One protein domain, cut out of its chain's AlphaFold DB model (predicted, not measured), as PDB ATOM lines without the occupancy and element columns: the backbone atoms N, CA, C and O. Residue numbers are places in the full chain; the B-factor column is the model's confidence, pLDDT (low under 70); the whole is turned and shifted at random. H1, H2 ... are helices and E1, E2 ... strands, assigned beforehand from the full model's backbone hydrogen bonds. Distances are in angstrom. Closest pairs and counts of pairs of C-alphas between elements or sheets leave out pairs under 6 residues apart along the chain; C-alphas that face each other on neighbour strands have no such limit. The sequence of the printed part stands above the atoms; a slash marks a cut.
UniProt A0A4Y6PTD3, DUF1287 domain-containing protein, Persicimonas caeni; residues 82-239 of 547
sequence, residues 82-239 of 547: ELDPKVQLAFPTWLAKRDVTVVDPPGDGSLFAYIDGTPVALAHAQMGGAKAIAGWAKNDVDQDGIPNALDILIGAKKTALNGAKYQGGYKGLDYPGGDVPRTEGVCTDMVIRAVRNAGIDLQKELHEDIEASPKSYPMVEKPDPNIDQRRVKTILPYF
ATOM      1  N   GLU A  82     179.892 275.630 174.505       92.44
ATOM      2  CA  GLU A  82     178.571 275.220 174.018       92.44
ATOM      3  C   GLU A  82     177.565 276.386 173.861       92.44
ATOM      4  O   GLU A  82     176.467 276.200 173.322       92.44
ATOM      5  N   LEU A  83     177.917 277.597 174.314       92.69
ATOM      6  CA  LEU A  83     177.175 278.836 174.077       92.69
ATOM      7  C   LEU A  83     177.682 279.647 172.882       92.69
ATOM      8  O   LEU A  83     176.953 280.550 172.465       92.69
ATOM      9  N   ASP A  84     178.835 279.334 172.289       89.12
ATOM     10  CA  ASP A  84     179.376 280.073 171.134       89.12
ATOM     11  C   ASP A  84     178.350 280.206 170.003       89.12
ATOM     12  O   ASP A  84     178.119 281.321 169.519       89.12
ATOM     13  N   PRO A  85     177.585 279.147 169.645       86.56
ATOM     14  CA  PRO A  85     176.576 279.248 168.596       86.56
ATOM     15  C   PRO A  85     175.382 280.146 168.950       86.56
ATOM     16  O   PRO A  85     174.509 280.354 168.103       86.56
ATOM     17  N   LYS A  86     175.285 280.641 170.186       87.50
ATOM     18  CA  LYS A  86     174.229 281.551 170.659       87.50
ATOM     19  C   LYS A  86     174.720 282.987 170.803       87.50
ATOM     20  O   LYS A  86     173.885 283.893 170.835       87.50
ATOM     21  N   VAL A  87     176.032 283.212 170.856       86.94
ATOM     22  CA  VAL A  87     176.590 284.563 170.855       86.94
ATOM     23  C   VAL A  87     176.373 285.180 169.473       86.94
ATOM     24  O   VAL A  87     176.587 284.563 168.424       86.94
ATOM     25  N   GLN A  88     175.871 286.410 169.474       73.75
ATOM     26  CA  GLN A  88     175.763 287.235 168.282       73.75
ATOM     27  C   GLN A  88     176.524 288.530 168.541       73.75
ATOM     28  O   GLN A  88     176.193 289.287 169.464       73.75
ATOM     29  N   LEU A  89     177.542 288.762 167.720       72.88
ATOM     30  CA  LEU A  89     178.178 290.060 167.582       72.88
ATOM     31  C   LEU A  89     177.409 290.797 166.492       72.88
ATOM     32  O   LEU A  89     177.463 290.449 165.310       72.88
ATOM     33  N   ALA A  90     176.588 291.752 166.913       64.06
ATOM     34  CA  ALA A  90     175.884 292.603 165.971       64.06
ATOM     35  C   ALA A  90     176.855 293.691 165.532       64.06
ATOM     36  O   ALA A  90     177.491 294.295 166.390       64.06
ATOM     37  N   PHE A  91     176.938 293.979 164.228       69.12
ATOM     38  CA  PHE A  91     177.599 295.204 163.792       69.12
ATOM     39  C   PHE A  91     176.816 296.385 164.381       69.12
ATOM     40  O   PHE A  91     175.650 296.577 164.010       69.12
ATOM     41  N   PRO A  92     177.374 297.140 165.340       68.31
ATOM     42  CA  PRO A  92     176.573 298.088 166.080       68.31
ATOM     43  C   PRO A  92     176.041 299.198 165.178       68.31
ATOM     44  O   PRO A  92     176.765 299.780 164.374       68.31
ATOM     45  N   THR A  93     174.766 299.545 165.329       68.12
ATOM     46  CA  THR A  93     174.110 300.558 164.482       68.12
ATOM     47  C   THR A  93     174.750 301.944 164.602       68.12
ATOM     48  O   THR A  93     174.651 302.753 163.681       68.12
ATOM     49  N   TRP A  94     175.448 302.211 165.709       68.06
ATOM     50  CA  TRP A  94     176.217 303.436 165.919       68.06
ATOM     51  C   TRP A  94     177.523 303.492 165.110       68.06
ATOM     52  O   TRP A  94     178.023 304.592 164.872       68.06
ATOM     53  N   LEU A  95     178.038 302.354 164.625       65.81
ATOM     54  CA  LEU A  95     179.198 302.313 163.729       65.81
ATOM     55  C   LEU A  95     178.866 302.742 162.300       65.81
ATOM     56  O   LEU A  95     179.751 303.212 161.601       65.81
ATOM     57  N   ALA A  96     177.604 302.659 161.866       63.47
ATOM     58  CA  ALA A  96     177.220 302.954 160.479       63.47
ATOM     59  C   ALA A  96     177.546 304.392 160.018       63.47
ATOM     60  O   ALA A  96     177.515 304.677 158.827       63.47
ATOM     61  N   LYS A  97     177.831 305.309 160.951       64.12
ATOM     62  CA  LYS A  97     178.188 306.710 160.672       64.12
ATOM     63  C   LYS A  97     179.642 307.050 161.011       64.12
ATOM     64  O   LYS A  97     180.004 308.225 160.970       64.12
ATOM     65  N   ARG A  98     180.440 306.069 161.432       71.06
ATOM     66  CA  ARG A  98     181.839 306.254 161.819       71.06
ATOM     67  C   ARG A  98     182.735 305.683 160.730       71.06
ATOM     68  O   ARG A  98     182.413 304.668 160.122       71.06
ATOM     69  N   ASP A  99     183.845 306.363 160.505       75.94
ATOM     70  CA  ASP A  99     184.946 305.838 159.713       75.94
ATOM     71  C   ASP A  99     185.566 304.670 160.484       75.94
ATOM     72  O   ASP A  99     185.870 304.808 161.674       75.94
ATOM     73  N   VAL A 100     185.659 303.512 159.840       80.06
ATOM     74  CA  VAL A 100     186.117 302.270 160.466       80.06
ATOM     75  C   VAL A 100     187.226 301.660 159.637       80.06
ATOM     76  O   VAL A 100     187.130 301.568 158.414       80.06
ATOM     77  N   THR A 101     188.240 301.170 160.331       83.38
ATOM     78  CA  THR A 101     189.344 300.442 159.714       83.38
ATOM     79  C   THR A 101     189.046 298.963 159.809       83.38
ATOM     80  O   THR A 101     188.762 298.450 160.893       83.38
ATOM     81  N   VAL A 102     189.046 298.285 158.665       86.88
ATOM     82  CA  VAL A 102     188.839 296.838 158.602       86.88
ATOM     83  C   VAL A 102     190.199 296.171 158.672       86.88
ATOM     84  O   VAL A 102     191.071 296.441 157.851       86.88
ATOM     85  N   VAL A 103     190.367 295.305 159.657       87.31
ATOM     86  CA  VAL A 103     191.620 294.627 159.962       87.31
ATOM     87  C   VAL A 103     191.444 293.136 159.727       87.31
ATOM     88  O   VAL A 103     190.438 292.561 160.142       87.31
ATOM     89  N   ASP A 104     192.429 292.552 159.058       87.06
ATOM     90  CA  ASP A 104     192.587 291.123 158.798       87.06
ATOM     91  C   ASP A 104     193.777 290.620 159.634       87.06
ATOM     92  O   ASP A 104     194.934 290.744 159.212       87.06
ATOM     93  N   PRO A 105     193.546 290.186 160.884       84.31
ATOM     94  CA  PRO A 105     194.604 289.598 161.682       84.31
ATOM     95  C   PRO A 105     195.051 288.246 161.110       84.31
ATOM     96  O   PRO A 105     194.294 287.577 160.407       84.31
ATOM     97  N   PRO A 106     196.272 287.788 161.436       80.81
ATOM     98  CA  PRO A 106     196.696 286.436 161.101       80.81
ATOM     99  C   PRO A 106     195.731 285.412 161.706       80.81
ATOM    100  O   PRO A 106     195.509 285.428 162.914       80.81
ATOM    101  N   GLY A 107     195.193 284.508 160.887       75.56
ATOM    102  CA  GLY A 107     194.275 283.483 161.372       75.56
ATOM    103  C   GLY A 107     193.349 282.942 160.291       75.56
ATOM    104  O   GLY A 107     193.739 282.738 159.141       75.56
ATOM    105  N   ASP A 108     192.112 282.705 160.694       72.69
ATOM    106  CA  ASP A 108     191.053 282.017 159.955       72.69
ATOM    107  C   ASP A 108     190.356 282.866 158.868       72.69
ATOM    108  O   ASP A 108     189.425 282.395 158.208       72.69
ATOM    109  N   GLY A 109     190.800 284.111 158.670       78.50
ATOM    110  CA  GLY A 109     190.197 285.083 157.756       78.50
ATOM    111  C   GLY A 109     189.037 285.886 158.356       78.50
ATOM    112  O   GLY A 109     188.301 286.552 157.616       78.50
ATOM    113  N   SER A 110     188.840 285.829 159.677       84.81
ATOM    114  CA  SER A 110     187.920 286.708 160.397       84.81
ATOM    115  C   SER A 110     188.377 288.157 160.301       84.81
ATOM    116  O   SER A 110     189.516 288.492 160.600       84.81
ATOM    117  N   LEU A 111     187.458 289.046 159.930       88.00
ATOM    118  CA  LEU A 111     187.733 290.475 159.825       88.00
ATOM    119  C   LEU A 111     187.174 291.215 161.033       88.00
ATOM    120  O   LEU A 111     186.087 290.897 161.518       88.00
ATOM    121  N   PHE A 112     187.859 292.272 161.459       88.44
ATOM    122  CA  PHE A 112     187.458 293.081 162.608       88.44
ATOM    123  C   PHE A 112     187.420 294.568 162.265       88.44
ATOM    124  O   PHE A 112     188.271 295.083 161.545       88.44
ATOM    125  N   ALA A 113     186.416 295.268 162.784       86.62
ATOM    126  CA  ALA A 113     186.273 296.708 162.642       86.62
ATOM    127  C   ALA A 113     186.949 297.415 163.819       86.62
ATOM    128  O   ALA A 113     186.752 297.035 164.977       86.62
ATOM    129  N   TYR A 114     187.693 298.471 163.505       86.19
ATOM    130  CA  TYR A 114     188.425 299.301 164.451       86.19
ATOM    131  C   TYR A 114     188.015 300.771 164.337       86.19
ATOM    132  O   TYR A 114     187.774 301.274 163.241       86.19
ATOM    133  N   ILE A 115     187.991 301.470 165.473       81.31
ATOM    134  CA  ILE A 115     187.915 302.937 165.556       81.31
ATOM    135  C   ILE A 115     189.068 303.414 166.426       81.31
ATOM    136  O   ILE A 115     189.209 302.944 167.555       81.31
ATOM    137  N   ASP A 116     189.876 304.348 165.916       77.12
ATOM    138  CA  ASP A 116     191.034 304.912 166.629       77.12
ATOM    139  C   ASP A 116     191.924 303.820 167.262       77.12
ATOM    140  O   ASP A 116     192.272 303.875 168.443       77.12
ATOM    141  N   GLY A 117     192.198 302.754 166.500       79.06
ATOM    142  CA  GLY A 117     193.016 301.624 166.949       79.06
ATOM    143  C   GLY A 117     192.360 300.707 167.992       79.06
ATOM    144  O   GLY A 117     193.012 299.788 168.479       79.06
ATOM    145  N   THR A 118     191.077 300.899 168.315       84.50
ATOM    146  CA  THR A 118     190.311 300.038 169.235       84.50
ATOM    147  C   THR A 118     189.357 299.116 168.468       84.50
ATOM    148  O   THR A 118     188.548 299.633 167.692       84.50
ATOM    149  N   PRO A 119     189.376 297.789 168.700       87.50
ATOM    150  CA  PRO A 119     188.430 296.869 168.075       87.50
ATOM    151  C   PRO A 119     187.020 297.068 168.643       87.50
ATOM    152  O   PRO A 119     186.838 297.240 169.848       87.50
ATOM    153  N   VAL A 120     186.012 297.054 167.773       86.81
ATOM    154  CA  VAL A 120     184.618 297.371 168.144       86.81
ATOM    155  C   VAL A 120     183.596 296.346 167.691       86.81
ATOM    156  O   VAL A 120     182.518 296.271 168.275       86.81
ATOM    157  N   ALA A 121     183.901 295.579 166.650       86.69
ATOM    158  CA  ALA A 121     183.003 294.568 166.118       86.69
ATOM    159  C   ALA A 121     183.758 293.616 165.188       86.69
ATOM    160  O   ALA A 121     184.843 293.941 164.704       86.69
ATOM    161  N   LEU A 122     183.127 292.492 164.855       85.69
ATOM    162  CA  LEU A 122     183.449 291.787 163.619       85.69
ATOM    163  C   LEU A 122     183.092 292.663 162.412       85.69
ATOM    164  O   LEU A 122     182.107 293.406 162.431       85.69
ATOM    165  N   ALA A 123     183.890 292.553 161.363       82.75
ATOM    166  CA  ALA A 123     183.704 293.226 160.091       82.75
ATOM    167  C   ALA A 123     183.325 292.235 158.987       82.75
ATOM    168  O   ALA A 123     183.387 291.017 159.136       82.75
ATOM    169  N   HIS A 124     182.921 292.788 157.849       74.75
ATOM    170  CA  HIS A 124     182.628 292.036 156.638       74.75
ATOM    171  C   HIS A 124     183.499 292.554 155.493       74.75
ATOM    172  O   HIS A 124     183.728 293.758 155.404       74.75
ATOM    173  N   ALA A 125     183.905 291.690 154.560       67.00
ATOM    174  CA  ALA A 125     184.784 292.066 153.442       67.00
ATOM    175  C   ALA A 125     184.216 293.200 152.559       67.00
ATOM    176  O   ALA A 125     184.944 293.938 151.909       67.00
ATOM    177  N   GLN A 126     182.892 293.383 152.557       69.12
ATOM    178  CA  GLN A 126     182.226 294.479 151.835       69.12
ATOM    179  C   GLN A 126     182.383 295.853 152.511       69.12
ATOM    180  O   GLN A 126     182.062 296.876 151.905       69.12
ATOM    181  N   MET A 127     182.857 295.901 153.759       71.31
ATOM    182  CA  MET A 127     183.058 297.150 154.491       71.31
ATOM    183  C   MET A 127     184.264 297.949 153.986       71.31
ATOM    184  O   MET A 127     184.276 299.167 154.134       71.31
ATOM    185  N   GLY A 128     185.218 297.330 153.291       66.44
ATOM    186  CA  GLY A 128     186.401 297.996 152.744       66.44
ATOM    187  C   GLY A 128     187.533 297.008 152.481       66.44
ATOM    188  O   GLY A 128     187.391 295.824 152.778       66.44
ATOM    189  N   GLY A 129     188.641 297.497 151.920       71.88
ATOM    190  CA  GLY A 129     189.867 296.706 151.814       71.88
ATOM    191  C   GLY A 129     190.381 296.391 153.214       71.88
ATOM    192  O   GLY A 129     190.706 297.309 153.962       71.88
ATOM    193  N   ALA A 130     190.384 295.111 153.582       80.06
ATOM    194  CA  ALA A 130     190.898 294.685 154.871       80.06
ATOM    195  C   ALA A 130     192.423 294.823 154.903       80.06
ATOM    196  O   ALA A 130     193.106 294.508 153.926       80.06
ATOM    197  N   LYS A 131     192.941 295.306 156.027       79.19
ATOM    198  CA  LYS A 131     194.371 295.475 156.251       79.19
ATOM    199  C   LYS A 131     194.928 294.271 156.967       79.19
ATOM    200  O   LYS A 131     194.633 294.073 158.145       79.19
ATOM    201  N   ALA A 132     195.742 293.510 156.244       80.88
ATOM    202  CA  ALA A 132     196.618 292.536 156.863       80.88
ATOM    203  C   ALA A 132     197.546 293.263 157.841       80.88
ATOM    204  O   ALA A 132     198.002 294.371 157.561       80.88
ATOM    205  N   ILE A 133     197.781 292.659 158.997       79.19
ATOM    206  CA  ILE A 133     198.643 293.231 160.028       79.19
ATOM    207  C   ILE A 133     199.564 292.163 160.611       79.19
ATOM    208  O   ILE A 133     199.174 291.016 160.830       79.19
ATOM    209  N   ALA A 134     200.804 292.550 160.899       73.25
ATOM    210  CA  ALA A 134     201.775 291.705 161.590       73.25
ATOM    211  C   ALA A 134     201.824 292.007 163.100       73.25
ATOM    212  O   ALA A 134     201.414 293.074 163.548       73.25
ATOM    213  N   GLY A 135     202.392 291.093 163.900       74.12
ATOM    214  CA  GLY A 135     202.634 291.338 165.333       74.12
ATOM    215  C   GLY A 135     201.388 291.235 166.222       74.12
ATOM    216  O   GLY A 135     201.256 291.973 167.188       74.12
ATOM    217  N   TRP A 136     200.480 290.314 165.901       82.06
ATOM    218  CA  TRP A 136     199.159 290.198 166.527       82.06
ATOM    219  C   TRP A 136     199.137 289.597 167.941       82.06
ATOM    220  O   TRP A 136     198.211 289.861 168.695       82.06
ATOM    221  N   ALA A 137     200.166 288.847 168.342       82.44
ATOM    222  CA  ALA A 137     200.133 288.002 169.545       82.44
ATOM    223  C   ALA A 137     199.836 288.730 170.874       82.44
ATOM    224  O   ALA A 137     199.404 288.105 171.831       82.44
ATOM    225  N   LYS A 138     200.085 290.043 170.979       85.69
ATOM    226  CA  LYS A 138     199.717 290.820 172.183       85.69
ATOM    227  C   LYS A 138     198.246 291.236 172.208       85.69
ATOM    228  O   LYS A 138     197.744 291.629 173.257       85.69
ATOM    229  N   ASN A 139     197.583 291.199 171.060       89.56
ATOM    230  CA  ASN A 139     196.193 291.601 170.888       89.56
ATOM    231  C   ASN A 139     195.231 290.416 170.974       89.56
ATOM    232  O   ASN A 139     194.033 290.664 171.006       89.56
ATOM    233  N   ASP A 140     195.756 289.194 171.032       91.19
ATOM    234  CA  ASP A 140     195.040 287.918 171.054       91.19
ATOM    235  C   ASP A 140     195.883 286.933 171.882       91.19
ATOM    236  O   ASP A 140     196.868 286.360 171.404       91.19
ATOM    237  N   VAL A 141     195.589 286.883 173.183       91.62
ATOM    238  CA  VAL A 141     196.417 286.204 174.194       91.62
ATOM    239  C   VAL A 141     196.280 284.683 174.119       91.62
ATOM    240  O   VAL A 141     197.274 283.978 174.314       91.62
ATOM    241  N   ASP A 142     195.085 284.167 173.843       91.44
ATOM    242  CA  ASP A 142     194.795 282.733 173.728       91.44
ATOM    243  C   ASP A 142     194.889 282.192 172.290       91.44
ATOM    244  O   ASP A 142     194.805 280.974 172.070       91.44
ATOM    245  N   GLN A 143     195.214 283.068 171.338       90.38
ATOM    246  CA  GLN A 143     195.564 282.742 169.959       90.38
ATOM    247  C   GLN A 143     194.407 282.068 169.228       90.38
ATOM    248  O   GLN A 143     194.610 281.057 168.541       90.38
ATOM    249  N   ASP A 144     193.185 282.543 169.439       87.31
ATOM    250  CA  ASP A 144     191.984 282.056 168.757       87.31
ATOM    251  C   ASP A 144     191.539 282.959 167.589       87.31
ATOM    252  O   ASP A 144     190.551 282.679 166.908       87.31
ATOM    253  N   GLY A 145     192.317 284.009 167.303       87.00
ATOM    254  CA  GLY A 145     192.083 284.958 166.221       87.00
ATOM    255  C   GLY A 145     191.215 286.148 166.628       87.00
ATOM    256  O   GLY A 145     191.021 287.058 165.814       87.00
ATOM    257  N   ILE A 146     190.701 286.192 167.861       89.94
ATOM    258  CA  ILE A 146     189.801 287.243 168.334       89.94
ATOM    259  C   ILE A 146     190.592 288.295 169.134       89.94
ATOM    260  O   ILE A 146     191.364 287.973 170.030       89.94
ATOM    261  N   PRO A 147     190.408 289.605 168.870       92.44
ATOM    262  CA  PRO A 147     191.034 290.632 169.690       92.44
ATOM    263  C   PRO A 147     190.557 290.554 171.147       92.44
ATOM    264  O   PRO A 147     189.346 290.608 171.377       92.44
ATOM    265  N   ASN A 148     191.476 290.600 172.118       94.62
ATOM    266  CA  ASN A 148     191.213 290.471 173.562       94.62
ATOM    267  C   ASN A 148     189.973 291.249 174.041       94.62
ATOM    268  O   ASN A 148     189.186 290.758 174.840       94.62
ATOM    269  N   ALA A 149     189.770 292.488 173.577       93.56
ATOM    270  CA  ALA A 149     188.619 293.295 173.996       93.56
ATOM    271  C   ALA A 149     187.273 292.743 173.481       93.56
ATOM    272  O   ALA A 149     186.277 292.756 174.205       93.56
ATOM    273  N   LEU A 150     187.230 292.247 172.241       93.38
ATOM    274  CA  LEU A 150     186.032 291.606 171.691       93.38
ATOM    275  C   LEU A 150     185.831 290.213 172.267       93.38
ATOM    276  O   LEU A 150     184.694 289.809 172.481       93.38
ATOM    277  N   ASP A 151     186.917 289.529 172.571       94.56
ATOM    278  CA  ASP A 151     186.895 288.248 173.246       94.56
ATOM    279  C   ASP A 151     186.298 288.375 174.667       94.56
ATOM    280  O   ASP A 151     185.307 287.724 175.009       94.56
ATOM    281  N   ILE A 152     186.737 289.374 175.446       97.56
ATOM    282  CA  ILE A 152     186.117 289.733 176.734       97.56
ATOM    283  C   ILE A 152     184.612 289.994 176.581       97.56
ATOM    284  O   ILE A 152     183.803 289.560 177.409       97.56
ATOM    285  N   LEU A 153     184.202 290.709 175.527       96.12
ATOM    286  CA  LEU A 153     182.787 290.940 175.237       96.12
ATOM    287  C   LEU A 153     182.046 289.627 174.939       96.12
ATOM    288  O   LEU A 153     180.919 289.452 175.415       96.12
ATOM    289  N   ILE A 154     182.630 288.735 174.136       95.50
ATOM    290  CA  ILE A 154     182.058 287.425 173.817       95.50
ATOM    291  C   ILE A 154     181.866 286.632 175.113       95.50
ATOM    292  O   ILE A 154     180.737 286.222 175.401       95.50
ATOM    293  N   GLY A 155     182.895 286.541 175.958       97.00
ATOM    294  CA  GLY A 155     182.818 285.948 177.291       97.00
ATOM    295  C   GLY A 155     181.698 286.550 178.138       97.00
ATOM    296  O   GLY A 155     180.843 285.831 178.660       97.00
ATOM    297  N   ALA A 156     181.604 287.880 178.202       97.88
ATOM    298  CA  ALA A 156     180.525 288.564 178.911       97.88
ATOM    299  C   ALA A 156     179.140 288.175 178.357       97.88
ATOM    300  O   ALA A 156     178.234 287.838 179.124       97.88
ATOM    301  N   LYS A 157     178.957 288.122 177.034       96.56
ATOM    302  CA  LYS A 157     177.699 287.666 176.415       96.56
ATOM    303  C   LYS A 157     177.381 286.213 176.769       96.56
ATOM    304  O   LYS A 157     176.223 285.921 177.074       96.56
ATOM    305  N   LYS A 158     178.372 285.315 176.805       96.88
ATOM    306  CA  LYS A 158     178.177 283.927 177.262       96.88
ATOM    307  C   LYS A 158     177.746 283.872 178.726       96.88
ATOM    308  O   LYS A 158     176.831 283.120 179.058       96.88
ATOM    309  N   THR A 159     178.317 284.701 179.605       97.50
ATOM    310  CA  THR A 159     177.876 284.763 181.014       97.50
ATOM    311  C   THR A 159     176.424 285.238 181.152       97.50
ATOM    312  O   THR A 159     175.683 284.690 181.970       97.50
ATOM    313  N   ALA A 160     175.985 286.191 180.320       97.25
ATOM    314  CA  ALA A 160     174.599 286.659 180.283       97.25
ATOM    315  C   ALA A 160     173.636 285.594 179.741       97.25
ATOM    316  O   ALA A 160     172.574 285.378 180.316       97.25
ATOM    317  N   LEU A 161     174.021 284.878 178.679       96.31
ATOM    318  CA  LEU A 161     173.257 283.743 178.147       96.31
ATOM    319  C   LEU A 161     173.143 282.598 179.159       96.31
ATOM    320  O   LEU A 161     172.120 281.918 179.215       96.31
ATOM    321  N   ASN A 162     174.192 282.385 179.951       97.12
ATOM    322  CA  ASN A 162     174.193 281.426 181.042       97.12
ATOM    323  C   ASN A 162     173.277 281.853 182.206       97.12
ATOM    324  O   ASN A 162     172.640 281.004 182.822       97.12
ATOM    325  N   GLY A 163     173.202 283.152 182.512       96.88
ATOM    326  CA  GLY A 163     172.256 283.688 183.493       96.88
ATOM    327  C   GLY A 163     172.519 283.217 184.927       96.88
ATOM    328  O   GLY A 163     171.585 282.858 185.644       96.88
ATOM    329  N   ALA A 164     173.784 283.210 185.361       96.81
ATOM    330  CA  ALA A 164     174.149 282.826 186.726       96.81
ATOM    331  C   ALA A 164     173.415 283.696 187.762       96.81
ATOM    332  O   ALA A 164     173.360 284.920 187.606       96.81
ATOM    333  N   LYS A 165     172.872 283.072 188.815       96.94
ATOM    334  CA  LYS A 165     172.199 283.772 189.921       96.94
ATOM    335  C   LYS A 165     173.216 284.461 190.824       96.94
ATOM    336  O   LYS A 165     174.300 283.920 191.043       96.94
ATOM    337  N   TYR A 166     172.841 285.595 191.405       95.75
ATOM    338  CA  TYR A 166     173.697 286.252 192.385       95.75
ATOM    339  C   TYR A 166     173.890 285.378 193.640       95.75
ATOM    340  O   TYR A 166     172.914 285.051 194.315       95.75
ATOM    341  N   GLN A 167     175.134 284.987 193.943       93.50
ATOM    342  CA  GLN A 167     175.518 284.324 195.199       93.50
ATOM    343  C   GLN A 167     176.964 284.672 195.604       93.50
ATOM    344  O   GLN A 167     177.928 284.231 194.975       93.50
ATOM    345  N   GLY A 168     177.124 285.425 196.697       87.81
ATOM    346  CA  GLY A 168     178.421 285.948 197.169       87.81
ATOM    347  C   GLY A 168     179.106 285.188 198.308       87.81
ATOM    348  O   GLY A 168     180.062 285.703 198.882       87.81
ATOM    349  N   GLY A 169     178.626 283.998 198.676       89.12
ATOM    350  CA  GLY A 169     179.208 283.211 199.773       89.12
ATOM    351  C   GLY A 169     180.639 282.736 199.484       89.12
ATOM    352  O   GLY A 169     180.995 282.515 198.328       89.12
ATOM    353  N   TYR A 170     181.450 282.556 200.534       93.94
ATOM    354  CA  TYR A 170     182.808 282.004 200.431       93.94
ATOM    355  C   TYR A 170     182.781 280.555 199.928       93.94
ATOM    356  O   TYR A 170     181.939 279.769 200.368       93.94
ATOM    357  N   LYS A 171     183.710 280.199 199.034       93.62
ATOM    358  CA  LYS A 171     183.871 278.845 198.485       93.62
ATOM    359  C   LYS A 171     185.346 278.552 198.261       93.62
ATOM    360  O   LYS A 171     186.054 279.444 197.819       93.62
ATOM    361  N   GLY A 172     185.775 277.322 198.539       96.06
ATOM    362  CA  GLY A 172     187.091 276.848 198.111       96.06
ATOM    363  C   GLY A 172     187.107 276.667 196.596       96.06
ATOM    364  O   GLY A 172     186.166 276.092 196.047       96.06
ATOM    365  N   LEU A 173     188.143 277.184 195.950       96.50
ATOM    366  CA  LEU A 173     188.361 277.175 194.513       96.50
ATOM    367  C   LEU A 173     189.700 276.505 194.211       96.50
ATOM    368  O   LEU A 173     190.638 276.585 195.005       96.50
ATOM    369  N   ASP A 174     189.795 275.897 193.035       97.44
ATOM    370  CA  ASP A 174     191.085 275.493 192.491       97.44
ATOM    371  C   ASP A 174     191.955 276.731 192.202       97.44
ATOM    372  O   ASP A 174     191.463 277.862 192.098       97.44
ATOM    373  N   TYR A 175     193.266 276.529 192.101       96.25
ATOM    374  CA  TYR A 175     194.207 277.589 191.754       96.25
ATOM    375  C   TYR A 175     195.419 277.014 190.998       96.25
ATOM    376  O   TYR A 175     196.028 276.059 191.495       96.25
ATOM    377  N   PRO A 176     195.815 277.595 189.848       96.81
ATOM    378  CA  PRO A 176     195.130 278.668 189.110       96.81
ATOM    379  C   PRO A 176     193.870 278.166 188.375       96.81
ATOM    380  O   PRO A 176     193.609 276.964 188.326       96.81
ATOM    381  N   GLY A 177     193.089 279.077 187.787       95.06
ATOM    382  CA  GLY A 177     191.924 278.742 186.961       95.06
ATOM    383  C   GLY A 177     190.646 278.365 187.720       95.06
ATOM    384  O   GLY A 177     189.700 277.865 187.113       95.06
ATOM    385  N   GLY A 178     190.582 278.616 189.026       96.44
ATOM    386  CA  GLY A 178     189.395 278.390 189.841       96.44
ATOM    387  C   GLY A 178     188.207 279.265 189.447       96.44
ATOM    388  O   GLY A 178     188.336 280.432 189.052       96.44
ATOM    389  N   ASP A 179     187.014 278.697 189.601       96.69
ATOM    390  CA  ASP A 179     185.736 279.376 189.401       96.69
ATOM    391  C   ASP A 179     184.681 278.781 190.343       96.69
ATOM    392  O   ASP A 179     184.738 277.612 190.731       96.69
ATOM    393  N   VAL A 180     183.694 279.591 190.711       96.06
ATOM    394  CA  VAL A 180     182.485 279.100 191.372       96.06
ATOM    395  C   VAL A 180     181.628 278.311 190.374       96.06
ATOM    396  O   VAL A 180     181.780 278.479 189.160       96.06
ATOM    397  N   PRO A 181     180.680 277.472 190.839       95.75
ATOM    398  CA  PRO A 181     179.755 276.798 189.944       95.75
ATOM    399  C   PRO A 181     179.107 277.774 188.963       95.75
ATOM    400  O   PRO A 181     178.654 278.863 189.314       95.75
ATOM    401  N   ARG A 182     179.028 277.356 187.703       94.38
ATOM    402  CA  ARG A 182     178.532 278.181 186.600       94.38
ATOM    403  C   ARG A 182     177.135 278.772 186.832       94.38
ATOM    404  O   ARG A 182     176.811 279.823 186.290       94.38
ATOM    405  N   THR A 183     176.292 278.116 187.623       95.19
ATOM    406  CA  THR A 183     174.917 278.555 187.922       95.19
ATOM    407  C   THR A 183     174.838 279.743 188.881       95.19
ATOM    408  O   THR A 183     173.746 280.249 189.149       95.19
ATOM    409  N   GLU A 184     175.969 280.181 189.422       94.69
ATOM    410  CA  GLU A 184     176.051 281.207 190.451       94.69
ATOM    411  C   GLU A 184     177.288 282.103 190.281       94.69
ATOM    412  O   GLU A 184     178.154 281.856 189.436       94.69
ATOM    413  N   GLY A 185     177.328 283.180 191.060       95.44
ATOM    414  CA  GLY A 185     178.453 284.105 191.160       95.44
ATOM    415  C   GLY A 185     177.993 285.510 191.529       95.44
ATOM    416  O   GLY A 185     176.799 285.754 191.678       95.44
ATOM    417  N   VAL A 186     178.925 286.439 191.660       96.75
ATOM    418  CA  VAL A 186     178.669 287.876 191.845       96.75
ATOM    419  C   VAL A 186     179.131 288.677 190.624       96.75
ATOM    420  O   VAL A 186     179.521 288.109 189.601       96.75
ATOM    421  N   CYS A 187     179.073 290.007 190.701       97.38
ATOM    422  CA  CYS A 187     179.496 290.899 189.622       97.38
ATOM    423  C   CYS A 187     180.958 290.690 189.194       97.38
ATOM    424  O   CYS A 187     181.247 290.692 188.001       97.38
ATOM    425  N   THR A 188     181.860 290.427 190.139       98.06
ATOM    426  CA  THR A 188     183.274 290.128 189.870       98.06
ATOM    427  C   THR A 188     183.480 288.750 189.241       98.06
ATOM    428  O   THR A 188     184.255 288.652 188.301       98.06
ATOM    429  N   ASP A 189     182.743 287.712 189.659       98.06
ATOM    430  CA  ASP A 189     182.802 286.376 189.031       98.06
ATOM    431  C   ASP A 189     182.413 286.439 187.543       98.06
ATOM    432  O   ASP A 189     183.005 285.770 186.699       98.06
ATOM    433  N   MET A 190     181.441 287.293 187.200       98.06
ATOM    434  CA  MET A 190     181.073 287.572 185.810       98.06
ATOM    435  C   MET A 190     182.231 288.215 185.034       98.06
ATOM    436  O   MET A 190     182.541 287.758 183.936       98.06
ATOM    437  N   VAL A 191     182.912 289.214 185.614       98.50
ATOM    438  CA  VAL A 191     184.099 289.837 184.997       98.50
ATOM    439  C   VAL A 191     185.229 288.824 184.841       98.50
ATOM    440  O   VAL A 191     185.821 288.763 183.774       98.50
ATOM    441  N   ILE A 192     185.499 287.996 185.853       97.94
ATOM    442  CA  ILE A 192     186.538 286.956 185.797       97.94
ATOM    443  C   ILE A 192     186.275 286.004 184.633       97.94
ATOM    444  O   ILE A 192     187.177 285.740 183.850       97.94
ATOM    445  N   ARG A 193     185.037 285.518 184.479       98.25
ATOM    446  CA  ARG A 193     184.657 284.633 183.366       98.25
ATOM    447  C   ARG A 193     184.770 285.318 182.008       98.25
ATOM    448  O   ARG A 193     185.207 284.684 181.057       98.25
ATOM    449  N   ALA A 194     184.380 286.588 181.919       98.31
ATOM    450  CA  ALA A 194     184.512 287.372 180.695       98.31
ATOM    451  C   ALA A 194     185.987 287.554 180.306       98.31
ATOM    452  O   ALA A 194     186.360 287.281 179.176       98.31
ATOM    453  N   VAL A 195     186.831 287.941 181.263       98.00
ATOM    454  CA  VAL A 195     188.275 288.144 181.072       98.00
ATOM    455  C   VAL A 195     189.007 286.840 180.761       98.00
ATOM    456  O   VAL A 195     189.872 286.819 179.892       98.00
ATOM    457  N   ARG A 196     188.586 285.738 181.381       97.38
ATOM    458  CA  ARG A 196     189.100 284.396 181.100       97.38
ATOM    459  C   ARG A 196     188.760 283.890 179.703       97.38
ATOM    460  O   ARG A 196     189.464 283.009 179.228       97.38
ATOM    461  N   ASN A 197     187.707 284.412 179.069       97.19
ATOM    462  CA  ASN A 197     187.405 284.071 177.680       97.19
ATOM    463  C   ASN A 197     188.589 284.447 176.779       97.19
ATOM    464  O   ASN A 197     189.043 283.584 176.057       97.19
ATOM    465  N   ALA A 198     189.195 285.618 177.017       96.06
ATOM    466  CA  ALA A 198     190.398 286.108 176.337       96.06
ATOM    467  C   ALA A 198     191.721 285.509 176.845       96.06
ATOM    468  O   ALA A 198     192.764 286.164 176.812       96.06
ATOM    469  N   GLY A 199     191.688 284.319 177.449       95.69
ATOM    470  CA  GLY A 199     192.876 283.649 177.992       95.69
ATOM    471  C   GLY A 199     193.492 284.256 179.258       95.69
ATOM    472  O   GLY A 199     194.508 283.753 179.739       95.69
ATOM    473  N   ILE A 200     192.906 285.311 179.831       96.31
ATOM    474  CA  ILE A 200     193.467 286.011 180.993       96.31
ATOM    475  C   ILE A 200     192.878 285.436 182.291       96.31
ATOM    476  O   ILE A 200     191.700 285.622 182.606       96.31
ATOM    477  N   ASP A 201     193.701 284.768 183.104       96.94
ATOM    478  CA  ASP A 201     193.266 284.260 184.410       96.94
ATOM    479  C   ASP A 201     193.392 285.317 185.516       96.94
ATOM    480  O   ASP A 201     194.359 285.350 186.280       96.94
ATOM    481  N   LEU A 202     192.364 286.162 185.640       96.94
ATOM    482  CA  LEU A 202     192.324 287.245 186.628       96.94
ATOM    483  C   LEU A 202     192.452 286.754 188.087       96.94
ATOM    484  O   LEU A 202     192.906 287.513 188.939       96.94
ATOM    485  N   GLN A 203     192.087 285.499 188.395       97.88
ATOM    486  CA  GLN A 203     192.326 284.919 189.726       97.88
ATOM    487  C   GLN A 203     193.832 284.822 190.007       97.88
ATOM    488  O   GLN A 203     194.293 285.263 191.061       97.88
ATOM    489  N   LYS A 204     194.589 284.254 189.062       98.44
ATOM    490  CA  LYS A 204     196.042 284.115 189.153       98.44
ATOM    491  C   LYS A 204     196.729 285.472 189.176       98.44
ATOM    492  O   LYS A 204     197.500 285.728 190.096       98.44
ATOM    493  N   GLU A 205     196.427 286.332 188.205       98.06
ATOM    494  CA  GLU A 205     197.101 287.626 188.054       98.06
ATOM    495  C   GLU A 205     196.902 288.532 189.270       98.06
ATOM    496  O   GLU A 205     197.856 289.135 189.757       98.06
ATOM    497  N   LEU A 206     195.679 288.583 189.810       98.31
ATOM    498  CA  LEU A 206     195.415 289.340 191.026       98.31
ATOM    499  C   LEU A 206     196.164 288.756 192.224       98.31
ATOM    500  O   LEU A 206     196.762 289.514 192.979       98.31
ATOM    501  N   HIS A 207     196.110 287.435 192.423       98.50
ATOM    502  CA  HIS A 207     196.747 286.797 193.575       98.50
ATOM    503  C   HIS A 207     198.254 287.075 193.598       98.50
ATOM    504  O   HIS A 207     198.781 287.543 194.606       98.50
ATOM    505  N   GLU A 208     198.923 286.877 192.462       98.44
ATOM    506  CA  GLU A 208     200.358 287.131 192.324       98.44
ATOM    507  C   GLU A 208     200.694 288.623 192.481       98.44
ATOM    508  O   GLU A 208     201.712 288.965 193.082       98.44
ATOM    509  N   ASP A 209     199.832 289.533 192.012       98.44
ATOM    510  CA  ASP A 209     200.054 290.970 192.191       98.44
ATOM    511  C   ASP A 209     199.846 291.437 193.643       98.44
ATOM    512  O   ASP A 209     200.557 292.333 194.113       98.44
ATOM    513  N   ILE A 210     198.917 290.820 194.382       98.56
ATOM    514  CA  ILE A 210     198.753 291.051 195.824       98.56
ATOM    515  C   ILE A 210     200.011 290.590 196.568       98.56
ATOM    516  O   ILE A 210     200.533 291.343 197.391       98.56
ATOM    517  N   GLU A 211     200.521 289.390 196.276       98.25
ATOM    518  CA  GLU A 211     201.742 288.869 196.905       98.25
ATOM    519  C   GLU A 211     202.964 289.743 196.596       98.25
ATOM    520  O   GLU A 211     203.749 290.070 197.491       98.25
ATOM    521  N   ALA A 212     203.106 290.172 195.342       98.25
ATOM    522  CA  ALA A 212     204.217 291.006 194.907       98.25
ATOM    523  C   ALA A 212     204.130 292.450 195.430       98.25
ATOM    524  O   ALA A 212     205.144 293.148 195.504       98.25
ATOM    525  N   SER A 213     202.933 292.953 195.743       97.88
ATOM    526  CA  SER A 213     202.705 294.366 196.072       97.88
ATOM    527  C   SER A 213     201.588 294.576 197.108       97.88
ATOM    528  O   SER A 213     200.645 295.335 196.864       97.88
ATOM    529  N   PRO A 214     201.714 294.020 198.328       97.38
ATOM    530  CA  PRO A 214     200.640 294.016 199.329       97.38
ATOM    531  C   PRO A 214     200.205 295.421 199.772       97.38
ATOM    532  O   PRO A 214     199.052 295.641 200.131       97.38
ATOM    533  N   LYS A 215     201.098 296.418 199.697       97.62
ATOM    534  CA  LYS A 215     200.783 297.821 200.035       97.62
ATOM    535  C   LYS A 215     199.733 298.449 199.114       97.62
ATOM    536  O   LYS A 215     199.058 299.383 199.535       97.62
ATOM    537  N   SER A 216     199.597 297.948 197.887       97.88
ATOM    538  CA  SER A 216     198.562 298.378 196.940       97.88
ATOM    539  C   SER A 216     197.174 297.846 197.320       97.88
ATOM    540  O   SER A 216     196.169 298.368 196.844       97.88
ATOM    541  N   TYR A 217     197.111 296.850 198.214       97.75
ATOM    542  CA  TYR A 217     195.898 296.150 198.639       97.75
ATOM    543  C   TYR A 217     195.701 296.241 200.157       97.75
ATOM    544  O   TYR A 217     195.652 295.224 200.846       97.75
ATOM    545  N   PRO A 218     195.539 297.450 200.724       95.94
ATOM    546  CA  PRO A 218     195.472 297.636 202.176       95.94
ATOM    547  C   PRO A 218     194.251 296.972 202.836       95.94
ATOM    548  O   PRO A 218     194.174 296.917 204.059       95.94
ATOM    549  N   MET A 219     193.275 296.511 202.046       95.31
ATOM    550  CA  MET A 219     192.108 295.760 202.511       95.31
ATOM    551  C   MET A 219     192.353 294.249 202.640       95.31
ATOM    552  O   MET A 219     191.494 293.561 203.185       95.31
ATOM    553  N   VAL A 220     193.468 293.732 202.113       97.31
ATOM    554  CA  VAL A 220     193.814 292.306 202.140       97.31
ATOM    555  C   VAL A 220     194.807 292.068 203.275       97.31
ATOM    556  O   VAL A 220     195.967 292.459 203.192       97.31
ATOM    557  N   GLU A 221     194.353 291.428 204.353       95.00
ATOM    558  CA  GLU A 221     195.227 291.061 205.481       95.00
ATOM    559  C   GLU A 221     196.146 289.886 205.129       95.00
ATOM    560  O   GLU A 221     197.326 289.872 205.480       95.00
ATOM    561  N   LYS A 222     195.594 288.896 204.424       96.81
ATOM    562  CA  LYS A 222     196.302 287.723 203.924       96.81
ATOM    563  C   LYS A 222     195.756 287.386 202.533       96.81
ATOM    564  O   LYS A 222     194.537 287.253 202.432       96.81
ATOM    565  N   PRO A 223     196.615 287.216 201.511       97.25
ATOM    566  CA  PRO A 223     196.174 286.797 200.185       97.25
ATOM    567  C   PRO A 223     195.394 285.480 200.256       97.25
ATOM    568  O   PRO A 223     195.848 284.516 200.882       97.25
ATOM    569  N   ASP A 224     194.231 285.438 199.617       97.75
ATOM    570  CA  ASP A 224     193.362 284.269 199.539       97.75
ATOM    571  C   ASP A 224     192.794 284.113 198.111       97.75
ATOM    572  O   ASP A 224     191.850 284.823 197.730       97.75
ATOM    573  N   PRO A 225     193.307 283.143 197.321       96.69
ATOM    574  CA  PRO A 225     192.882 282.927 195.936       96.69
ATOM    575  C   PRO A 225     191.435 282.417 195.817       96.69
ATOM    576  O   PRO A 225     190.919 282.254 194.711       96.69
ATOM    577  N   ASN A 226     190.750 282.154 196.933       97.31
ATOM    578  CA  ASN A 226     189.353 281.730 196.955       97.31
ATOM    579  C   ASN A 226     188.358 282.904 196.951       97.31
ATOM    580  O   ASN A 226     187.182 282.714 196.622       97.31
ATOM    581  N   ILE A 227     188.783 284.107 197.358       96.50
ATOM    582  CA  ILE A 227     187.851 285.212 197.630       96.50
ATOM    583  C   ILE A 227     188.320 286.590 197.167       96.50
ATOM    584  O   ILE A 227     187.457 287.422 196.885       96.50
ATOM    585  N   ASP A 228     189.621 286.859 197.059       97.25
ATOM    586  CA  ASP A 228     190.125 288.207 196.764       97.25
ATOM    587  C   ASP A 228     189.606 288.740 195.425       97.25
ATOM    588  O   ASP A 228     189.016 289.820 195.350       97.25
ATOM    589  N   GLN A 229     189.690 287.925 194.378       96.44
ATOM    590  CA  GLN A 229     189.170 288.221 193.044       96.44
ATOM    591  C   GLN A 229     187.652 288.406 193.016       96.44
ATOM    592  O   GLN A 229     187.106 289.045 192.121       96.44
ATOM    593  N   ARG A 230     186.951 287.894 194.030       96.19
ATOM    594  CA  ARG A 230     185.494 287.975 194.131       96.19
ATOM    595  C   ARG A 230     185.025 289.266 194.807       96.19
ATOM    596  O   ARG A 230     183.823 289.460 194.986       96.19
ATOM    597  N   ARG A 231     185.925 290.195 195.154       95.88
ATOM    598  CA  ARG A 231     185.597 291.469 195.818       95.88
ATOM    599  C   ARG A 231     185.926 292.667 194.929       95.88
ATOM    600  O   ARG A 231     187.079 292.884 194.579       95.88
ATOM    601  N   VAL A 232     184.930 293.519 194.666       96.31
ATOM    602  CA  VAL A 232     185.087 294.736 193.836       96.31
ATOM    603  C   VAL A 232     186.237 295.621 194.328       96.31
ATOM    604  O   VAL A 232     187.085 296.039 193.546       96.31
ATOM    605  N   LYS A 233     186.312 295.850 195.647       95.00
ATOM    606  CA  LYS A 233     187.364 296.673 196.266       95.00
ATOM    607  C   LYS A 233     188.767 296.082 196.094       95.00
ATOM    608  O   LYS A 233     189.721 296.847 196.054       95.00
ATOM    609  N   THR A 234     188.878 294.759 196.012       96.94
ATOM    610  CA  THR A 234     190.162 294.056 195.927       96.94
ATOM    611  C   THR A 234     190.655 293.946 194.488       96.94
ATOM    612  O   THR A 234     191.852 294.051 194.268       96.94
ATOM    613  N   ILE A 235     189.768 293.816 193.493       98.12
ATOM    614  CA  ILE A 235     190.193 293.788 192.083       98.12
ATOM    615  C   ILE A 235     190.579 295.173 191.544       98.12
ATOM    616  O   ILE A 235     191.388 295.261 190.628       98.12
ATOM    617  N   LEU A 236     190.038 296.270 192.093       97.94
ATOM    618  CA  LEU A 236     190.264 297.620 191.557       97.94
ATOM    619  C   LEU A 236     191.756 298.010 191.447       97.94
ATOM    620  O   LEU A 236     192.144 298.451 190.363       97.94
ATOM    621  N   PRO A 237     192.612 297.832 192.479       98.12
ATOM    622  CA  PRO A 237     194.023 298.207 192.374       98.12
ATOM    623  C   PRO A 237     194.778 297.446 191.279       98.12
ATOM    624  O   PRO A 237     195.711 297.996 190.701       98.12
ATOM    625  N   TYR A 238     194.360 296.217 190.949       98.38
ATOM    626  CA  TYR A 238     194.934 295.467 189.830       98.38
ATOM    627  C   TYR A 238     194.674 296.192 188.502       98.38
ATOM    628  O   TYR A 238     195.605 296.512 187.766       98.38
ATOM    629  N   PHE A 239     193.417 296.555 188.232       98.38
ATOM    630  CA  PHE A 239     193.068 297.300 187.020       98.38
ATOM    631  C   PHE A 239     193.753 298.672 186.957       98.38
ATOM    632  O   PHE A 239     194.202 299.074 185.886       98.38
TER     633      PHE A 239
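Overview. This is residues 82 to 239 of the 547 residues of the protein "DUF1287 domain-containing protein" of Persicimonas caeni (UniProt A0A4Y6PTD3). What shape do these atoms make? The model is elongated, with two unequal lobes: the small sheet E1 E2 E3 at one end, with loop residues 123 to 132 looping past it, and the helices H4, H5 and H6 with long loops at the other. The longest helix, H3, lies between them, its residues 148 to 153 near the sheet's edge strand E3 and H4 packing steeply on it. What is it made of? The 158 printed residues include six named helices and three named strands in the order H1 H2 E1 E2 E3 H3 H4 H5 H6; the named elements are mostly helix but hold only 68 residues, under half. The sheet is antiparallel, order E1 E2 E3, and the whole is only just compact, close to loose, with a radius of gyration of the C-alphas of 17.9 A and spans of 54 by 32 by 27 A.

Arrangement. Which strands pair? E1, residues 101 to 104, E2, residues 112 to 115, and E3, residues 118 to 122, form a meander, each strand the antiparallel neighbour of the one before. N 103 and O 112 are 2.8 A apart, and N 113 and O 121 are 2.8 A apart, both within hydrogen-bond range. E1 and E2 are a hairpin, as are E2 and E3. Which helices meet the sheet? H3, residues 148 to 162, only grazes it with residues 148 to 153; the closest C-alphas of H3 and E3 are Leu 150 and Pro 119, 6.8 A. H2, residues 93 to 97, only grazes it with residue 95. How do the other helices stand? H4, residues 187 to 197, touches H3 at a steep tilt of 56 degrees, opposite ways, closest C-alphas Ala 194 and Gly 155, 4.1 A. H5, residues 202 to 212, touches H4, about perpendicular at 77 degrees, closest C-alphas Leu 202 and Ile 192, 5.9 A. H6, residues 232 to 239, only just touches H5 with 3 pairs of C-alphas within 8 A, closest Tyr 238 and Leu 206, 6.3 A; H1, residues 82 to 86, touches H3 at residues 158 to 161 alone, closest Leu 83 and Lys 158, 6.1 A. Are the helix backbones complete? Each O i to N i+4 pair is within hydrogen-bond range in H3, H4 and H5, against 0 of 1 in H1, 0 of 1 in H2 and 2 of 4 in H6; O i to N i+3 gives 1 of 2 in both H1 and H2.

Along the chain. Where are the longer elements? E3 is 12.1 A from first to last C-alpha, H3 20.7 A, H4 15.9 A and H5 15.0 A. Which anchors help? C-alpha 82 begins H1 at (178.571, 275.220, 174.018), C-alpha 148 begins H3 at (191.213, 290.471, 173.562), and C-alpha 239 ends H6 at (193.068, 297.300, 187.020).

Size, cuts and confidence. How far does it reach? The two C-alphas farthest apart are those of Gln 126 and Glu 221, 55.3 A. Is it continuous? The printed part has no cut; its long links are E3 to H3, H3 to H4 and H5 to H6. Where is confidence low? Residues 90 to 97, 125 to 126 and 128 are under 70, and the mean pLDDT of the printed part is 89.9.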